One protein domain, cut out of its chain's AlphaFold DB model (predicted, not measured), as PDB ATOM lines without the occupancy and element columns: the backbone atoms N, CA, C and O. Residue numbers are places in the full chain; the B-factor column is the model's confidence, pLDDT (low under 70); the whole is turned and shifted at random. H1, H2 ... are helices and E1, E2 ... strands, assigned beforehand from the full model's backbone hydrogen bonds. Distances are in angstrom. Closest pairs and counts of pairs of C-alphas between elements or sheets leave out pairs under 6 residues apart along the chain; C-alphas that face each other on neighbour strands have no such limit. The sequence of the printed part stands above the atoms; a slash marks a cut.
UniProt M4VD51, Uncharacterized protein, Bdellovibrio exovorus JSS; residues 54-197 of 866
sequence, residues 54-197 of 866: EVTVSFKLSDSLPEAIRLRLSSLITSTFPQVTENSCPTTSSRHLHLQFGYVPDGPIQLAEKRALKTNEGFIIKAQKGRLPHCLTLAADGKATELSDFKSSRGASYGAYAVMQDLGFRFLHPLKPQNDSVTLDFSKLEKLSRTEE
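Overview. This is residues 54 to 197 of the 866 residues of an uncharacterized protein of Bdellovibrio exovorus JSS (UniProt M4VD51). A twisted sheet of five strands has two long helices, H1 and H3, side by side over one face, while two very short helices, H2 and H4, only graze the sheet. H3 covers E4 and, only just, E3; H1 covers the edge strand E1. The printed part has 144 residues, with four named helices and five named strands in the order E1, H1, E2, H2, E3, E4, H3, H4, E5. The mixed sheet runs E1, E2, E4, E3, E5, and the class is mixed, helices and strands, with under half of the residues in named elements. The whole is compact, with a radius of gyration of the C-alphas of 14.7 A and spans of 46 by 38 by 24 A.

Along the chain. E1, residues 55 to 61, begins at C-alpha 55 (146.803, 187.618, 206.697) and is 19.4 A long. H1, residues 67 to 80, measures 20.0 A. E2 is residues 95 to 101, 19.6 A, and H2 is residues 111 to 115. E3, residues 123 to 129, is 20.2 A long, and E4, residues 135 to 142, 23.5 A. H3, residues 154 to 167, measures 20.0 A from C-alpha 154 (160.508, 174.731, 228.768). H4 is residues 186 to 189; E5, residues 193 to 196, ends at C-alpha 196 (157.662, 186.455, 232.424).

Arrangement. E1 and E2 are parallel, with N 58 and O 97 at 3.0 A. E2 and E4 are parallel, with N 98 and O 136 at 2.8 A. E3 and E4, a hairpin, are antiparallel, with N 126 and O 139 at 2.9 A. E3 and E5 are antiparallel, with N 125 and O 194 at 2.8 A. H3 is on the sheet at a height of 6.8 A, along the strands at 19 degrees to E4 on the local plane; the closest C-alphas of H3 and E4, Gly 155 and Gly 142, are 3.9 A apart. H1, on the same face, has a height over the sheet of 9.9 A. H1 and H3 are close but not clearly touching, their closest C-alphas, Ile 69 and Ser 157, 7.2 A apart, at a shallow tilt of 8 degrees, the same way. E1, H1, E2 form a strand-helix-strand unit, two parallel neighbour strands with a helix between along the chain, and E4, H3, H4, E5 a split one, with E3 between its strands; both crossovers are left-handed. In H1, H2 and H3 every O i to N i+4 pair is within hydrogen-bond range; H4 is too short for such a pair.

Size, cuts and confidence. The C-alphas farthest apart, Ser 93 and Leu 147, are 46.6 A from each other. The printed part has no cut. The links H1 to E2, E4 to H3 and H3 to H4 are long. Mean pLDDT of the printed part is 86.1; residue 88 and residues 91 to 93, 145 to 151 and 179 to 181 are under 70.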
ATOM      1  N   GLU A  54     143.048 187.955 204.895       80.69
ATOM      2  CA  GLU A  54     143.990 188.986 204.433       80.69
ATOM      3  C   GLU A  54     145.387 188.851 205.070       80.69
ATOM      4  O   GLU A  54     146.268 189.688 204.833       80.69
ATOM      5  N   VAL A  55     145.586 187.826 205.909       85.81
ATOM      6  CA  VAL A  55     146.803 187.618 206.697       85.81
ATOM      7  C   VAL A  55     147.575 186.418 206.170       85.81
ATOM      8  O   VAL A  55     147.162 185.268 206.315       85.81
ATOM      9  N   THR A  56     148.747 186.693 205.612       89.25
ATOM     10  CA  THR A  56     149.752 185.671 205.329       89.25
ATOM     11  C   THR A  56     150.554 185.403 206.606       89.25
ATOM     12  O   THR A  56     150.943 186.332 207.316       89.25
ATOM     13  N   VAL A  57     150.805 184.136 206.921       91.62
ATOM     14  CA  VAL A  57     151.635 183.722 208.058       91.62
ATOM     15  C   VAL A  57     152.873 182.993 207.545       91.62
ATOM     16  O   VAL A  57     152.816 182.233 206.579       91.62
ATOM     17  N   SER A  58     154.011 183.193 208.197       93.00
ATOM     18  CA  SER A  58     155.136 182.258 208.125       93.00
ATOM     19  C   SER A  58     155.680 181.997 209.515       93.00
ATOM     20  O   SER A  58     155.471 182.797 210.426       93.00
ATOM     21  N   PHE A  59     156.366 180.876 209.714       94.31
ATOM     22  CA  PHE A  59     156.882 180.540 211.035       94.31
ATOM     23  C   PHE A  59     158.233 179.834 210.996       94.31
ATOM     24  O   PHE A  59     158.594 179.183 210.019       94.31
ATOM     25  N   LYS A  60     158.982 179.960 212.092       94.00
ATOM     26  CA  LYS A  60     160.264 179.297 212.318       94.00
ATOM     27  C   LYS A  60     160.291 178.717 213.727       94.00
ATOM     28  O   LYS A  60     160.260 179.460 214.707       94.00
ATOM     29  N   LEU A  61     160.349 177.388 213.814       93.69
ATOM     30  CA  LEU A  61     160.364 176.632 215.069       93.69
ATOM     31  C   LEU A  61     161.770 176.070 215.297       93.69
ATOM     32  O   LEU A  61     162.223 175.194 214.563       93.69
ATOM     33  N   SER A  62     162.471 176.601 216.294       90.81
ATOM     34  CA  SER A  62     163.833 176.197 216.659       90.81
ATOM     35  C   SER A  62     163.876 174.793 217.274       90.81
ATOM     36  O   SER A  62     162.967 174.427 218.014       90.81
ATOM     37  N   ASP A  63     164.969 174.045 217.078       88.00
ATOM     38  CA  ASP A  63     165.234 172.768 217.777       88.00
ATOM     39  C   ASP A  63     165.364 172.921 219.306       88.00
ATOM     40  O   ASP A  63     165.373 171.937 220.042       88.00
ATOM     41  N   SER A  64     165.420 174.160 219.808       86.69
ATOM     42  CA  SER A  64     165.258 174.452 221.237       86.69
ATOM     43  C   SER A  64     163.826 174.245 221.759       86.69
ATOM     44  O   SER A  64     163.614 174.340 222.965       86.69
ATOM     45  N   LEU A  65     162.851 173.930 220.902       89.62
ATOM     46  CA  LEU A  65     161.529 173.425 221.285       89.62
ATOM     47  C   LEU A  65     161.487 171.888 221.201       89.62
ATOM     48  O   LEU A  65     162.055 171.325 220.262       89.62
ATOM     49  N   PRO A  66     160.770 171.193 222.106       89.50
ATOM     50  CA  PRO A  66     160.518 169.759 221.966       89.50
ATOM     51  C   PRO A  66     159.806 169.421 220.648       89.50
ATOM     52  O   PRO A  66     158.976 170.195 220.165       89.50
ATOM     53  N   GLU A  67     160.092 168.256 220.066       90.38
ATOM     54  CA  GLU A  67     159.552 167.871 218.755       90.38
ATOM     55  C   GLU A  67     158.020 167.794 218.737       90.38
ATOM     56  O   GLU A  67     157.406 168.368 217.839       90.38
ATOM     57  N   ALA A  68     157.401 167.199 219.763       92.06
ATOM     58  CA  ALA A  68     155.942 167.143 219.893       92.06
ATOM     59  C   ALA A  68     155.303 168.544 219.869       92.06
ATOM     60  O   ALA A  68     154.308 168.770 219.179       92.06
ATOM     61  N   ILE A  69     155.930 169.515 220.542       94.06
ATOM     62  CA  ILE A  69     155.486 170.912 220.557       94.06
ATOM     63  C   ILE A  69     155.675 171.571 219.190       94.06
ATOM     64  O   ILE A  69     154.777 172.278 218.738       94.06
ATOM     65  N   ARG A  70     156.785 171.322 218.482       93.94
ATOM     66  CA  ARG A  70     156.971 171.851 217.118       93.94
ATOM     67  C   ARG A  70     155.913 171.318 216.156       93.94
ATOM     68  O   ARG A  70     155.334 172.095 215.398       93.94
ATOM     69  N   LEU A  71     155.634 170.016 216.211       94.44
ATOM     70  CA  LEU A  71     154.604 169.376 215.395       94.44
ATOM     71  C   LEU A  71     153.212 169.940 215.717       94.44
ATOM     72  O   LEU A  71     152.480 170.290 214.789       94.44
ATOM     73  N   ARG A  72     152.866 170.117 217.002       94.25
ATOM     74  CA  ARG A  72     151.566 170.686 217.394       94.25
ATOM     75  C   ARG A  72     151.419 172.156 217.015       94.25
ATOM     76  O   ARG A  72     150.395 172.519 216.449       94.25
ATOM     77  N   LEU A  73     152.433 172.989 217.251       94.19
ATOM     78  CA  LEU A  73     152.413 174.401 216.849       94.19
ATOM     79  C   LEU A  73     152.306 174.547 215.324       94.19
ATOM     80  O   LEU A  73     151.524 175.367 214.851       94.19
ATOM     81  N   SER A  74     153.023 173.721 214.556       94.50
ATOM     82  CA  SER A  74     152.896 173.669 213.093       94.50
ATOM     83  C   SER A  74     151.466 173.311 212.665       94.50
ATOM     84  O   SER A  74     150.854 174.061 211.908       94.50
ATOM     85  N   SER A  75     150.905 172.223 213.208       92.56
ATOM     86  CA  SER A  75     149.512 171.786 212.987       92.56
ATOM     87  C   SER A  75     148.496 172.889 213.307       92.56
ATOM     88  O   SER A  75     147.611 173.164 212.499       92.56
ATOM     89  N   LEU A  76     148.646 173.566 214.447       90.94
ATOM     90  CA  LEU A  76     147.798 174.684 214.864       90.94
ATOM     91  C   LEU A  76     147.828 175.854 213.879       90.94
ATOM     92  O   LEU A  76     146.782 176.387 213.506       90.94
ATOM     93  N   ILE A  77     149.023 176.260 213.454       90.81
ATOM     94  CA  ILE A  77     149.193 177.390 212.540       90.81
ATOM     95  C   ILE A  77     148.637 177.034 211.149       90.81
ATOM     96  O   ILE A  77     147.876 177.817 210.584       90.81
ATOM     97  N   THR A  78     148.938 175.846 210.613       90.56
ATOM     98  CA  THR A  78     148.493 175.433 209.265       90.56
ATOM     99  C   THR A  78     147.002 175.120 209.159       90.56
ATOM    100  O   THR A  78     146.428 175.309 208.091       90.56
ATOM    101  N   SER A  79     146.354 174.685 210.243       87.00
ATOM    102  CA  SER A  79     144.898 174.459 210.282       87.00
ATOM    103  C   SER A  79     144.079 175.737 210.493       87.00
ATOM    104  O   SER A  79     142.914 175.787 210.098       87.00
ATOM    105  N   THR A  80     144.672 176.769 211.101       86.25
ATOM    106  CA  THR A  80     143.983 178.028 211.435       86.25
ATOM    107  C   THR A  80     144.126 179.087 210.345       86.25
ATOM    108  O   THR A  80     143.162 179.788 210.036       86.25
ATOM    109  N   PHE A  81     145.328 179.249 209.785       86.19
ATOM    110  CA  PHE A  81     145.626 180.339 208.860       86.19
ATOM    111  C   PHE A  81     145.575 179.854 207.404       86.19
ATOM    112  O   PHE A  81     146.318 178.943 207.044       86.19
ATOM    113  N   PRO A  82     144.749 180.467 206.533       81.81
ATOM    114  CA  PRO A  82     144.529 179.971 205.172       81.81
ATOM    115  C   PRO A  82     145.729 180.176 204.235       81.81
ATOM    116  O   PRO A  82     145.785 179.570 203.168       81.81
ATOM    117  N   GLN A  83     146.678 181.042 204.604       83.94
ATOM    118  CA  GLN A  83     147.875 181.349 203.824       83.94
ATOM    119  C   GLN A  83     149.126 181.196 204.692       83.94
ATOM    120  O   GLN A  83     149.580 182.156 205.313       83.94
ATOM    121  N   VAL A  84     149.699 179.993 204.720       84.38
ATOM    122  CA  VAL A  84     151.002 179.734 205.350       84.38
ATOM    123  C   VAL A  84     152.093 179.666 204.282       84.38
ATOM    124  O   VAL A  84     151.912 179.050 203.235       84.38
ATOM    125  N   THR A  85     153.233 180.306 204.541       82.44
ATOM    126  CA  THR A  85     154.392 180.364 203.636       82.44
ATOM    127  C   THR A  85     155.699 180.112 204.392       82.44
ATOM    128  O   THR A  85     155.770 180.299 205.604       82.44
ATOM    129  N   GLU A  86     156.759 179.721 203.681       74.19
ATOM    130  CA  GLU A  86     158.098 179.526 204.269       74.19
ATOM    131  C   GLU A  86     158.927 180.827 204.335       74.19
ATOM    132  O   GLU A  86     159.920 180.913 205.056       74.19
ATOM    133  N   ASN A  87     158.519 181.871 203.603       71.69
ATOM    134  CA  ASN A  87     159.277 183.117 203.465       71.69
ATOM    135  C   ASN A  87     159.047 184.080 204.643       71.69
ATOM    136  O   ASN A  87     157.922 184.278 205.099       71.69
ATOM    137  N   SER A  88     160.104 184.743 205.123       68.94
ATOM    138  CA  SER A  88     160.041 185.580 206.336       68.94
ATOM    139  C   SER A  88     159.230 186.877 206.188       68.94
ATOM    140  O   SER A  88     158.709 187.361 207.190       68.94
ATOM    141  N   CYS A  89     159.059 187.409 204.971       76.12
ATOM    142  CA  CYS A  89     157.935 188.281 204.599       76.12
ATOM    143  C   CYS A  89     157.822 188.398 203.061       76.12
ATOM    144  O   CYS A  89     158.851 188.602 202.409       76.12
ATOM    145  N   PRO A  90     156.624 188.294 202.452       74.19
ATOM    146  CA  PRO A  90     156.427 188.531 201.027       74.19
ATOM    147  C   PRO A  90     156.432 190.032 200.684       74.19
ATOM    148  O   PRO A  90     156.143 190.900 201.510       74.19
ATOM    149  N   THR A  91     156.720 190.340 199.419       69.38
ATOM    150  CA  THR A  91     156.680 191.706 198.861       69.38
ATOM    151  C   THR A  91     155.263 192.202 198.544       69.38
ATOM    152  O   THR A  91     155.098 193.354 198.147       69.38
ATOM    153  N   THR A  92     154.242 191.355 198.708       69.81
ATOM    154  CA  THR A  92     152.823 191.687 198.526       69.81
ATOM    155  C   THR A  92     152.317 192.622 199.624       69.81
ATOM    156  O   THR A  92     152.839 192.623 200.729       69.81
ATOM    157  N   SER A  93     151.266 193.398 199.346       64.31
ATOM    158  CA  SER A  93     150.682 194.365 200.293       64.31
ATOM    159  C   SER A  93     149.716 193.762 201.330       64.31
ATOM    160  O   SER A  93     149.046 194.512 202.039       64.31
ATOM    161  N   SER A  94     149.609 192.432 201.411       75.56
ATOM    162  CA  SER A  94     148.855 191.724 202.455       75.56
ATOM    163  C   SER A  94     149.538 191.869 203.818       75.56
ATOM    164  O   SER A  94     150.755 192.049 203.899       75.56
ATOM    165  N   ARG A  95     148.780 191.785 204.919       87.25
ATOM    166  CA  ARG A  95     149.393 191.776 206.258       87.25
ATOM    167  C   ARG A  95     150.162 190.473 206.432       87.25
ATOM    168  O   ARG A  95     149.608 189.405 206.189       87.25
ATOM    169  N   HIS A  96     151.411 190.555 206.881       90.31
ATOM    170  CA  HIS A  96     152.250 189.381 207.094       90.31
ATOM    171  C   HIS A  96     152.662 189.241 208.554       90.31
ATOM    172  O   HIS A  96     153.197 190.175 209.155       90.31
ATOM    173  N   LEU A  97     152.456 188.050 209.104       92.44
ATOM    174  CA  LEU A  97     152.812 187.690 210.470       92.44
ATOM    175  C   LEU A  97     153.891 186.600 210.454       92.44
ATOM    176  O   LEU A  97     153.639 185.474 210.031       92.44
ATOM    177  N   HIS A  98     155.090 186.920 210.940       93.62
ATOM    178  CA  HIS A  98     156.175 185.955 211.104       93.62
ATOM    179  C   HIS A  98     156.271 185.490 212.565       93.62
ATOM    180  O   HIS A  98     156.551 186.291 213.456       93.62
ATOM    181  N   LEU A  99     156.046 184.204 212.829       95.19
ATOM    182  CA  LEU A  99     156.116 183.614 214.171       95.19
ATOM    183  C   LEU A  99     157.471 182.928 214.384       95.19
ATOM    184  O   LEU A  99     157.818 181.993 213.668       95.19
ATOM    185  N   GLN A 100     158.239 183.364 215.378       95.12
ATOM    186  CA  GLN A 100     159.582 182.844 215.641       95.12
ATOM    187  C   GLN A 100     159.665 182.258 217.054       95.12
ATOM    188  O   GLN A 100     159.772 183.000 218.031       95.12
ATOM    189  N   PHE A 101     159.638 180.932 217.177       95.56
ATOM    190  CA  PHE A 101     159.577 180.263 218.478       95.56
ATOM    191  C   PHE A 101     160.859 179.478 218.793       95.56
ATOM    192  O   PHE A 101     161.350 178.684 217.985       95.56
ATOM    193  N   GLY A 102     161.388 179.711 219.994       91.00
ATOM    194  CA  GLY A 102     162.701 179.264 220.451       91.00
ATOM    195  C   GLY A 102     163.861 180.099 219.893       91.00
ATOM    196  O   GLY A 102     163.678 181.090 219.184       91.00
ATOM    197  N   TYR A 103     165.086 179.699 220.237       87.56
ATOM    198  CA  TYR A 103     166.297 180.442 219.888       87.56
ATOM    199  C   TYR A 103     166.555 180.448 218.378       87.56
ATOM    200  O   TYR A 103     166.703 179.391 217.757       87.56
ATOM    201  N   VAL A 104     166.680 181.642 217.802       84.88
ATOM    202  CA  VAL A 104     167.074 181.854 216.406       84.88
ATOM    203  C   VAL A 104     168.168 182.929 216.372       84.88
ATOM    204  O   VAL A 104     167.932 184.021 216.895       84.88
ATOM    205  N   PRO A 105     169.342 182.651 215.769       83.62
ATOM    206  CA  PRO A 105     170.378 183.659 215.547       83.62
ATOM    207  C   PRO A 105     169.823 184.893 214.828       83.62
ATOM    208  O   PRO A 105     168.981 184.763 213.940       83.62
ATOM    209  N   ASP A 106     170.283 186.073 215.242       84.75
ATOM    210  CA  ASP A 106     169.899 187.385 214.697       84.75
ATOM    211  C   ASP A 106     168.394 187.734 214.784       84.75
ATOM    212  O   ASP A 106     167.931 188.695 214.166       84.75
ATOM    213  N   GLY A 107     167.622 186.986 215.582       87.50
ATOM    214  CA  GLY A 107     166.204 187.250 215.836       87.50
ATOM    215  C   GLY A 107     165.930 188.411 216.817       87.50
ATOM    216  O   GLY A 107     166.854 188.978 217.406       87.50
ATOM    217  N   PRO A 108     164.648 188.751 217.068       91.69
ATOM    218  CA  PRO A 108     164.269 189.898 217.911       91.69
ATOM    219  C   PRO A 108     164.688 189.797 219.389       91.69
ATOM    220  O   PRO A 108     164.812 190.815 220.074       91.69
ATOM    221  N   ILE A 109     164.871 188.573 219.897       92.00
ATOM    222  CA  ILE A 109     165.277 188.281 221.279       92.00
ATOM    223  C   ILE A 109     166.764 187.933 221.273       92.00
ATOM    224  O   ILE A 109     167.174 186.938 220.678       92.00
ATOM    225  N   GLN A 110     167.571 188.750 221.943       90.06
ATOM    226  CA  GLN A 110     169.021 188.590 221.964       90.06
ATOM    227  C   GLN A 110     169.461 187.614 223.060       90.06
ATOM    228  O   GLN A 110     168.881 187.559 224.147       90.06
ATOM    229  N   LEU A 111     170.553 186.877 222.821       86.06
ATOM    230  CA  LEU A 111     171.078 185.895 223.782       86.06
ATOM    231  C   LEU A 111     171.422 186.520 225.148       86.06
ATOM    232  O   LEU A 111     171.278 185.866 226.179       86.06
ATOM    233  N   ALA A 112     171.846 187.787 225.167       87.12
ATOM    234  CA  ALA A 112     172.111 188.529 226.398       87.12
ATOM    235  C   ALA A 112     170.845 188.737 227.249       87.12
ATOM    236  O   ALA A 112     170.908 188.645 228.471       87.12
ATOM    237  N   GLU A 113     169.688 188.948 226.617       90.31
ATOM    238  CA  GLU A 113     168.406 189.143 227.305       90.31
ATOM    239  C   GLU A 113     167.909 187.827 227.907       90.31
ATOM    240  O   GLU A 113     167.540 187.775 229.076       90.31
ATOM    241  N   LYS A 114     168.014 186.728 227.150       88.44
ATOM    242  CA  LYS A 114     167.736 185.372 227.648       88.44
ATOM    243  C   LYS A 114     168.645 184.973 228.817       88.44
ATOM    244  O   LYS A 114     168.201 184.279 229.724       88.44
ATOM    245  N   ARG A 115     169.903 185.431 228.827       88.19
ATOM    246  CA  ARG A 115     170.837 185.256 229.959       88.19
ATOM    247  C   ARG A 115     170.529 186.155 231.163       88.19
ATOM    248  O   ARG A 115     171.036 185.870 232.241       88.19
ATOM    249  N   ALA A 116     169.728 187.209 230.999       92.81
ATOM    250  CA  ALA A 116     169.315 188.104 232.081       92.81
ATOM    251  C   ALA A 116     168.067 187.612 232.845       92.81
ATOM    252  O   ALA A 116     167.721 188.191 233.878       92.81
ATOM    253  N   LEU A 117     167.409 186.548 232.365       93.12
ATOM    254  CA  LEU A 117     166.371 185.825 233.103       93.12
ATOM    255  C   LEU A 117     166.971 185.224 234.383       93.12
ATOM    256  O   LEU A 117     167.971 184.504 234.338       93.12
ATOM    257  N   LYS A 118     166.360 185.530 235.527       92.62
ATOM    258  CA  LYS A 118     166.825 185.134 236.864       92.62
ATOM    259  C   LYS A 118     166.452 183.688 237.166       92.62
ATOM    260  O   LYS A 118     167.214 182.967 237.802       92.62
ATOM    261  N   THR A 119     165.278 183.284 236.704       91.31
ATOM    262  CA  THR A 119     164.667 181.974 236.935       91.31
ATOM    263  C   THR A 119     164.888 181.032 235.754       91.31
ATOM    264  O   THR A 119     165.050 181.457 234.606       91.31
ATOM    265  N   ASN A 120     164.882 179.728 236.028       89.12
ATOM    266  CA  ASN A 120     164.681 178.721 234.986       89.12
ATOM    267  C   ASN A 120     163.232 178.798 234.480       89.12
ATOM    268  O   ASN A 120     162.364 179.310 235.179       89.12
ATOM    269  N   GLU A 121     162.972 178.326 233.258       93.25
ATOM    270  CA  GLU A 121     161.637 178.331 232.624       93.25
ATOM    271  C   GLU A 121     161.033 179.722 232.324       93.25
ATOM    272  O   GLU A 121     160.044 179.805 231.595       93.25
ATOM    273  N   GLY A 122     161.639 180.816 232.798       95.69
ATOM    274  CA  GLY A 122     161.288 182.177 232.392       95.69
ATOM    275  C   GLY A 122     161.460 182.402 230.884       95.69
ATOM    276  O   GLY A 122     162.270 181.740 230.221       95.69
ATOM    277  N   PHE A 123     160.698 183.340 230.327       97.06
ATOM    278  CA  PHE A 123     160.645 183.596 228.888       97.06
ATOM    279  C   PHE A 123     160.438 185.068 228.536       97.06
ATOM    280  O   PHE A 123     160.021 185.890 229.350       97.06
ATOM    281  N   ILE A 124     160.744 185.390 227.282       97.44
ATOM    282  CA  ILE A 124     160.630 186.720 226.689       97.44
ATOM    283  C   ILE A 124     159.755 186.601 225.443       97.44
ATOM    284  O   ILE A 124     159.934 185.682 224.644       97.44
ATOM    285  N   ILE A 125     158.838 187.548 225.265       97.50
ATOM    286  CA  ILE A 125     158.050 187.740 224.045       97.50
ATOM    287  C   ILE A 125     158.353 189.131 223.494       97.50
ATOM    288  O   ILE A 125     158.340 190.108 224.246       97.50
ATOM    289  N   LYS A 126     158.580 189.226 222.180       96.56
ATOM    290  CA  LYS A 126     158.814 190.493 221.476       96.56
ATOM    291  C   LYS A 126     158.130 190.562 220.119       96.56
ATOM    292  O   LYS A 126     158.298 189.685 219.278       96.56
ATOM    293  N   ALA A 127     157.482 191.690 219.880       95.75
ATOM    294  CA  ALA A 127     157.079 192.182 218.581       95.75
ATOM    295  C   ALA A 127     158.203 193.012 217.950       95.75
ATOM    296  O   ALA A 127     158.774 193.896 218.591       95.75
ATOM    297  N   GLN A 128     158.487 192.768 216.676       93.94
ATOM    298  CA  GLN A 128     159.383 193.587 215.867       93.94
ATOM    299  C   GLN A 128     158.736 193.853 214.508       93.94
ATOM    300  O   GLN A 128     158.388 192.922 213.784       93.94
ATOM    301  N   LYS A 129     158.598 195.130 214.140       90.00
ATOM    302  CA  LYS A 129     158.180 195.502 212.782       90.00
ATOM    303  C   LYS A 129     159.302 195.185 211.795       90.00
ATOM    304  O   LYS A 129     160.471 195.470 212.066       90.00
ATOM    305  N   GLY A 130     158.947 194.582 210.666       82.06
ATOM    306  CA  GLY A 130     159.880 194.324 209.573       82.06
ATOM    307  C   GLY A 130     160.251 195.600 208.813       82.06
ATOM    308  O   GLY A 130     159.783 196.696 209.117       82.06
ATOM    309  N   ARG A 131     161.094 195.456 207.782       80.75
ATOM    310  CA  ARG A 131     161.476 196.582 206.906       80.75
ATOM    311  C   ARG A 131     160.309 197.120 206.072       80.75
ATOM    312  O   ARG A 131     160.341 198.284 205.691       80.75
ATOM    313  N   LEU A 132     159.312 196.283 205.774       81.94
ATOM    314  CA  LEU A 132     158.077 196.698 205.108       81.94
ATOM    315  C   LEU A 132     156.980 196.894 206.172       81.94
ATOM    316  O   LEU A 132     156.891 196.060 207.079       81.94
ATOM    317  N   PRO A 133     156.133 197.942 206.084       78.25
ATOM    318  CA  PRO A 133     155.174 198.284 207.143       78.25
ATOM    319  C   PRO A 133     154.139 197.201 207.474       78.25
ATOM    320  O   PRO A 133     153.578 197.216 208.565       78.25
ATOM    321  N   HIS A 134     153.874 196.283 206.540       83.75
ATOM    322  CA  HIS A 134     152.916 195.187 206.691       83.75
ATOM    323  C   HIS A 134     153.501 193.917 207.328       83.75
ATOM    324  O   HIS A 134     152.735 193.004 207.625       83.75
ATOM    325  N   CYS A 135     154.820 193.846 207.545       89.25
ATOM    326  CA  CYS A 135     155.480 192.704 208.182       89.25
ATOM    327  C   CYS A 135     155.569 192.898 209.706       89.25
ATOM    328  O   CYS A 135     156.222 193.835 210.178       89.25
ATOM    329  N   LEU A 136     155.020 191.964 210.480       93.12
ATOM    330  CA  LEU A 136     155.182 191.889 211.932       93.12
ATOM    331  C   LEU A 136     155.816 190.552 212.326       93.12
ATOM    332  O   LEU A 136     155.240 189.500 212.066       93.12
ATOM    333  N   THR A 137     156.963 190.583 213.001       93.81
ATOM    334  CA  THR A 137     157.543 189.399 213.644       93.81
ATOM    335  C   THR A 137     157.110 189.340 215.103       93.81
ATOM    336  O   THR A 137     157.327 190.305 215.836       93.81
ATOM    337  N   LEU A 138     156.563 188.207 215.547       95.88
ATOM    338  CA  LEU A 138     156.388 187.875 216.961       95.88
ATOM    339  C   LEU A 138     157.369 186.762 217.325       95.88
ATOM    340  O   LEU A 138     157.261 185.641 216.832       95.88
ATOM    341  N   ALA A 139     158.329 187.078 218.189       96.12
ATOM    342  CA  ALA A 139     159.305 186.129 218.695       96.12
ATOM    343  C   ALA A 139     159.013 185.743 220.147       96.12
ATOM    344  O   ALA A 139     158.631 186.599 220.948       96.12
ATOM    345  N   ALA A 140     159.260 184.478 220.489       97.12
ATOM    346  CA  ALA A 140     159.261 183.990 221.862       97.12
ATOM    347  C   ALA A 140     160.401 182.990 222.099       97.12
ATOM    348  O   ALA A 140     160.555 182.031 221.346       97.12
ATOM    349  N   ASP A 141     161.188 183.196 223.154       94.69
ATOM    350  CA  ASP A 141     162.248 182.282 223.601       94.69
ATOM    351  C   ASP A 141     162.432 182.410 225.123       94.69
ATOM    352  O   ASP A 141     162.125 183.447 225.713       94.69
ATOM    353  N   GLY A 142     162.944 181.368 225.774       92.75
ATOM    354  CA  GLY A 142     163.112 181.325 227.226       92.75
ATOM    355  C   GLY A 142     164.217 180.386 227.697       92.75
ATOM    356  O   GLY A 142     164.827 179.654 226.905       92.75
ATOM    357  N   LYS A 143     164.507 180.434 228.998       88.12
ATOM    358  CA  LYS A 143     165.583 179.670 229.643       88.12
ATOM    359  C   LYS A 143     165.170 178.202 229.832       88.12
ATOM    360  O   LYS A 143     164.047 177.909 230.238       88.12
ATOM    361  N   ALA A 144     166.093 177.286 229.539       80.88
ATOM    362  CA  ALA A 144     165.911 175.861 229.809       80.88
ATOM    363  C   ALA A 144     166.015 175.560 231.317       80.88
ATOM    364  O   ALA A 144     166.453 176.409 232.098       80.88
ATOM    365  N   THR A 145     165.631 174.352 231.723       68.69
ATOM    366  CA  THR A 145     165.885 173.818 233.067       68.69
ATOM    367  C   THR A 145     167.210 173.062 233.105       68.69
ATOM    368  O   THR A 145     167.502 172.262 232.222       68.69
ATOM    369  N   GLU A 146     167.998 173.269 234.162       51.53
ATOM    370  CA  GLU A 146     169.265 172.544 234.373       51.53
ATOM    371  C   GLU A 146     169.053 171.075 234.782       51.53
ATOM    372  O   GLU A 146     169.916 170.228 234.568       51.53
ATOM    373  N   LEU A 147     167.881 170.749 235.340       44.16
ATOM    374  CA  LEU A 147     167.543 169.410 235.839       44.16
ATOM    375  C   LEU A 147     167.390 168.355 234.731       44.16
ATOM    376  O   LEU A 147     167.382 167.153 235.003       44.16
ATOM    377  N   SER A 148     167.288 168.789 233.479       42.66
ATOM    378  CA  SER A 148     166.666 168.022 232.412       42.66
ATOM    379  C   SER A 148     167.680 167.691 231.305       42.66
ATOM    380  O   SER A 148     168.291 168.589 230.731       42.66
ATOM    381  N   ASP A 149     167.837 166.408 230.951       42.31
ATOM    382  CA  ASP A 149     168.694 165.959 229.827       42.31
ATOM    383  C   ASP A 149     168.071 166.276 228.442       42.31
ATOM    384  O   ASP A 149     168.283 165.580 227.446       42.31
ATOM    385  N   PHE A 150     167.211 167.292 228.389       48.09
ATOM    386  CA  PHE A 150     166.417 167.663 227.237       48.09
ATOM    387  C   PHE A 150     167.266 168.613 226.389       48.09
ATOM    388  O   PHE A 150     167.857 169.566 226.890       48.09
ATOM    389  N   LYS A 151     167.282 168.408 225.070       53.34
ATOM    390  CA  LYS A 151     167.918 169.353 224.130       53.34
ATOM    391  C   LYS A 151     167.118 170.663 223.967       53.34
ATOM    392  O   LYS A 151     167.502 171.521 223.178       53.34
ATOM    393  N   SER A 152     166.008 170.801 224.690       72.50
ATOM    394  CA  SER A 152     164.960 171.801 224.506       72.50
ATOM    395  C   SER A 152     164.646 172.577 225.793       72.50
ATOM    396  O   SER A 152     164.988 172.178 226.903       72.50
ATOM    397  N   SER A 153     164.009 173.737 225.638       86.75
ATOM    398  CA  SER A 153     163.742 174.715 226.690       86.75
ATOM    399  C   SER A 153     162.250 174.801 227.006       86.75
ATOM    400  O   SER A 153     161.463 175.247 226.170       86.75
ATOM    401  N   ARG A 154     161.865 174.476 228.249       91.44
ATOM    402  CA  ARG A 154     160.508 174.731 228.768       91.44
ATOM    403  C   ARG A 154     160.098 176.197 228.637       91.44
ATOM    404  O   ARG A 154     158.981 176.469 228.219       91.44
ATOM    405  N   GLY A 155     161.007 177.141 228.901       94.44
ATOM    406  CA  GLY A 155     160.716 178.565 228.724       94.44
ATOM    407  C   GLY A 155     160.411 178.936 227.269       94.44
ATOM    408  O   GLY A 155     159.526 179.748 227.014       94.44
ATOM    409  N   ALA A 156     161.071 178.302 226.292       94.25
ATOM    410  CA  ALA A 156     160.715 178.489 224.884       94.25
ATOM    411  C   ALA A 156     159.308 177.943 224.577       94.25
ATOM    412  O   ALA A 156     158.533 178.620 223.901       94.25
ATOM    413  N   SER A 157     158.952 176.774 225.121       95.75
ATOM    414  CA  SER A 157     157.602 176.202 225.010       95.75
ATOM    415  C   SER A 157     156.531 177.117 225.612       95.75
ATOM    416  O   SER A 157     155.542 177.426 224.950       95.75
ATOM    417  N   TYR A 158     156.742 177.602 226.839       97.06
ATOM    418  CA  TYR A 158     155.812 178.497 227.533       97.06
ATOM    419  C   TYR A 158     155.649 179.830 226.800       97.06
ATOM    420  O   TYR A 158     154.523 180.281 226.601       97.06
ATOM    421  N   GLY A 159     156.748 180.419 226.316       96.69
ATOM    422  CA  GLY A 159     156.706 181.627 225.495       96.69
ATOM    423  C   GLY A 159     155.938 181.427 224.185       96.69
ATOM    424  O   GLY A 159     155.134 182.282 223.816       96.69
ATOM    425  N   ALA A 160     156.126 180.291 223.506       96.81
ATOM    426  CA  ALA A 160     155.394 179.963 222.284       96.81
ATOM    427  C   ALA A 160     153.881 179.852 222.542       96.81
ATOM    428  O   ALA A 160     153.098 180.541 221.888       96.81
ATOM    429  N   TYR A 161     153.456 179.067 223.539       96.12
ATOM    430  CA  TYR A 161     152.035 178.948 223.899       96.12
ATOM    431  C   TYR A 161     151.432 180.268 224.399       96.12
ATOM    432  O   TYR A 161     150.280 180.574 224.085       96.12
ATOM    433  N   ALA A 162     152.202 181.096 225.105       95.38
ATOM    434  CA  ALA A 162     151.771 182.428 225.518       95.38
ATOM    435  C   ALA A 162     151.545 183.374 224.319       95.38
ATOM    436  O   ALA A 162     150.567 184.123 224.336       95.38
ATOM    437  N   VAL A 163     152.358 183.292 223.251       94.69
ATOM    438  CA  VAL A 163     152.070 183.986 221.978       94.69
ATOM    439  C   VAL A 163     150.839 183.398 221.292       94.69
ATOM    440  O   VAL A 163     149.995 184.164 220.838       94.69
ATOM    441  N   MET A 164     150.663 182.072 221.255       93.19
ATOM    442  CA  MET A 164     149.450 181.465 220.679       93.19
ATOM    443  C   MET A 164     148.181 181.968 221.394       93.19
ATOM    444  O   MET A 164     147.206 182.345 220.743       93.19
ATOM    445  N   GLN A 165     148.197 182.081 222.724       90.19
ATOM    446  CA  GLN A 165     147.096 182.697 223.475       90.19
ATOM    447  C   GLN A 165     146.827 184.154 223.047       90.19
ATOM    448  O   GLN A 165     145.666 184.554 222.910       90.19
ATOM    449  N   ASP A 166     147.880 184.934 222.783       88.81
ATOM    450  CA  ASP A 166     147.779 186.329 222.326       88.81
ATOM    451  C   ASP A 166     147.270 186.453 220.877       88.81
ATOM    452  O   ASP A 166     146.617 187.442 220.545       88.81
ATOM    453  N   LEU A 167     147.503 185.442 220.030       86.50
ATOM    454  CA  LEU A 167     146.919 185.341 218.683       86.50
ATOM    455  C   LEU A 167     145.420 185.003 218.700       86.50
ATOM    456  O   LEU A 167     144.736 185.241 217.709       86.50
ATOM    457  N   GLY A 168     144.903 184.452 219.803       82.81
ATOM    458  CA  GLY A 168     143.490 184.095 219.955       82.81
ATOM    459  C   GLY A 168     143.223 182.634 220.322       82.81
ATOM    460  O   GLY A 168     142.085 182.311 220.651       82.81
ATOM    461  N   PHE A 169     144.239 181.763 220.340       87.75
ATOM    462  CA  PHE A 169     144.075 180.382 220.810       87.75
ATOM    463  C   PHE A 169     143.717 180.348 222.309       87.75
ATOM    464  O   PHE A 169     144.026 181.271 223.070       87.75
ATOM    465  N   ARG A 170     143.016 179.305 222.756       86.00
ATOM    466  CA  ARG A 170     142.518 179.182 224.136       86.00
ATOM    467  C   ARG A 170     142.658 177.743 224.607       86.00
ATOM    468  O   ARG A 170     141.969 176.868 224.098       86.00
ATOM    469  N   PHE A 171     143.500 177.547 225.615       91.69
ATOM    470  CA  PHE A 171     143.867 176.238 226.158       91.69
ATOM    471  C   PHE A 171     143.107 175.915 227.445       91.69
ATOM    472  O   PHE A 171     143.661 175.353 228.370       91.69
ATOM    473  N   LEU A 172     141.836 176.319 227.531       91.31
ATOM    474  CA  LEU A 172     141.132 176.436 228.811       91.31
ATOM    475  C   LEU A 172     140.741 175.091 229.448       91.31
ATOM    476  O   LEU A 172     140.693 175.009 230.669       91.31
ATOM    477  N   HIS A 173     140.484 174.039 228.668       93.62
ATOM    478  CA  HIS A 173     140.012 172.758 229.201       93.62
ATOM    479  C   HIS A 173     141.007 171.623 228.909       93.62
ATOM    480  O   HIS A 173     141.349 171.434 227.742       93.62
ATOM    481  N   PRO A 174     141.407 170.803 229.900       94.56
ATOM    482  CA  PRO A 174     142.347 169.684 229.728       94.56
ATOM    483  C   PRO A 174     142.046 168.745 228.550       94.56
ATOM    484  O   PRO A 174     142.937 168.382 227.789       94.56
ATOM    485  N   LEU A 175     140.770 168.400 228.358       92.50
ATOM    486  CA  LEU A 175     140.292 167.548 227.254       92.50
ATOM    487  C   LEU A 175     139.819 168.310 225.998       92.50
ATOM    488  O   LEU A 175     139.495 167.686 224.991       92.50
ATOM    489  N   LYS A 176     139.758 169.647 226.045       84.56
ATOM    490  CA  LYS A 176     139.474 170.515 224.888       84.56
ATOM    491  C   LYS A 176     140.429 171.720 224.939       84.56
ATOM    492  O   LYS A 176     140.004 172.831 225.261       84.56
ATOM    493  N   PRO A 177     141.727 171.517 224.640       72.44
ATOM    494  CA  PRO A 177     142.748 172.556 224.765       72.44
ATOM    495  C   PRO A 177     142.678 173.604 223.642       72.44
ATOM    496  O   PRO A 177     143.613 174.377 223.480       72.44
ATOM    497  N   GLN A 178     141.629 173.627 222.814       71.19
ATOM    498  CA  GLN A 178     141.539 174.510 221.651       71.19
ATOM    499  C   GLN A 178     140.100 174.965 221.397       71.19
ATOM    500  O   GLN A 178     139.140 174.238 221.658       71.19
ATOM    501  N   ASN A 179     139.974 176.177 220.857       65.75
ATOM    502  CA  ASN A 179     138.707 176.807 220.507       65.75
ATOM    503  C   ASN A 179     138.532 176.923 218.997       65.75
ATOM    504  O   ASN A 179     139.491 177.123 218.259       65.75
ATOM    505  N   ASP A 180     137.272 176.907 218.573       61.91
ATOM    506  CA  ASP A 180     136.856 176.863 217.170       61.91
ATOM    507  C   ASP A 180     137.003 178.216 216.425       61.91
ATOM    508  O   ASP A 180     136.577 178.342 215.278       61.91
ATOM    509  N   SER A 181     137.585 179.245 217.061       66.06
ATOM    510  CA  SER A 181     137.786 180.577 216.473       66.06
ATOM    511  C   SER A 181     139.017 181.298 217.029       66.06
ATOM    512  O   SER A 181     139.219 181.340 218.244       66.06
ATOM    513  N   VAL A 182     139.766 181.954 216.140       73.50
ATOM    514  CA  VAL A 182     140.940 182.792 216.431       73.50
ATOM    515  C   VAL A 182     140.671 184.203 215.895       73.50
ATOM    516  O   VAL A 182     140.028 184.363 214.858       73.50
ATOM    517  N   THR A 183     141.107 185.248 216.602       71.19
ATOM    518  CA  THR A 183     140.844 186.650 216.225       71.19
ATOM    519  C   THR A 183     142.091 187.496 216.448       71.19
ATOM    520  O   THR A 183     142.537 187.653 217.584       71.19
ATOM    521  N   LEU A 184     142.635 188.064 215.369       78.00
ATOM    522  CA  LEU A 184     143.857 188.867 215.408       78.00
ATOM    523  C   LEU A 184     143.569 190.361 215.602       78.00
ATOM    524  O   LEU A 184     142.847 190.974 214.819       78.00
ATOM    525  N   ASP A 185     144.248 190.976 216.570       80.19
ATOM    526  CA  ASP A 185     144.342 192.433 216.704       80.19
ATOM    527  C   ASP A 185     145.798 192.882 216.530       80.19
ATOM    528  O   ASP A 185     146.572 192.970 217.487       80.19
ATOM    529  N   PHE A 186     146.171 193.203 215.289       82.06
ATOM    530  CA  PHE A 186     147.510 193.704 214.958       82.06
ATOM    531  C   PHE A 186     147.914 194.923 215.804       82.06
ATOM    532  O   PHE A 186     149.081 195.050 216.159       82.06
ATOM    533  N   SER A 187     146.975 195.788 216.208       83.62
ATOM    534  CA  SER A 187     147.288 196.993 216.989       83.62
ATOM    535  C   SER A 187     147.723 196.697 218.432       83.62
ATOM    536  O   SER A 187     148.364 197.547 219.070       83.62
ATOM    537  N   LYS A 188     147.377 195.505 218.942       85.44
ATOM    538  CA  LYS A 188     147.900 194.923 220.185       85.44
ATOM    539  C   LYS A 188     149.188 194.149 219.930       85.44
ATOM    540  O   LYS A 188     150.164 194.371 220.640       85.44
ATOM    541  N   LEU A 189     149.204 193.288 218.908       89.88
ATOM    542  CA  LEU A 189     150.354 192.435 218.592       89.88
ATOM    543  C   LEU A 189     151.613 193.256 218.273       89.88
ATOM    544  O   LEU A 189     152.689 192.907 218.736       89.88
ATOM    545  N   GLU A 190     151.496 194.400 217.594       90.88
ATOM    546  CA  GLU A 190     152.618 195.327 217.351       90.88
ATOM    547  C   GLU A 190     153.272 195.893 218.624       90.88
ATOM    548  O   GLU A 190     154.390 196.402 218.564       90.88
ATOM    549  N   LYS A 191     152.575 195.847 219.764       90.94
ATOM    550  CA  LYS A 191     153.026 196.384 221.061       90.94
ATOM    551  C   LYS A 191     153.439 195.276 222.029       90.94
ATOM    552  O   LYS A 191     153.711 195.556 223.195       90.94
ATOM    553  N   LEU A 192     153.451 194.024 221.572       92.06
ATOM    554  CA  LEU A 192     153.707 192.867 222.415       92.06
ATOM    555  C   LEU A 192     155.180 192.840 222.834       92.06
ATOM    556  O   LEU A 192     156.060 192.513 222.049       92.06
ATOM    557  N   SER A 193     155.465 193.201 224.078       94.94
ATOM    558  CA  SER A 193     156.802 193.084 224.656       94.94
ATOM    559  C   SER A 193     156.654 192.795 226.138       94.94
ATOM    560  O   SER A 193     156.143 193.636 226.881       94.94
ATOM    561  N   ARG A 194     157.029 191.589 226.569       95.31
ATOM    562  CA  ARG A 194     157.014 191.212 227.987       95.31
ATOM    563  C   ARG A 194     158.032 190.129 228.305       95.31
ATOM    564  O   ARG A 194     158.347 189.289 227.466       95.31
ATOM    565  N   THR A 195     158.478 190.149 229.552       97.06
ATOM    566  CA  THR A 195     159.272 189.092 230.174       97.06
ATOM    567  C   THR A 195     158.443 188.504 231.304       97.06
ATOM    568  O   THR A 195     157.883 189.256 232.104       97.06
ATOM    569  N   GLU A 196     158.362 187.182 231.369       96.56
ATOM    570  CA  GLU A 196     157.662 186.455 232.424       96.56
ATOM    571  C   GLU A 196     158.605 185.445 233.080       96.56
ATOM    572  O   GLU A 196     159.423 184.810 232.416       96.56
ATOM    573  N   GLU A 197     158.483 185.299 234.395       96.06
ATOM    574  CA  GLU A 197     159.314 184.433 235.228       96.06
ATOM    575  C   GLU A 197     158.412 183.755 236.273       96.06
ATOM    576  O   GLU A 197     157.586 184.456 236.871       96.06
TER     577      GLU A 197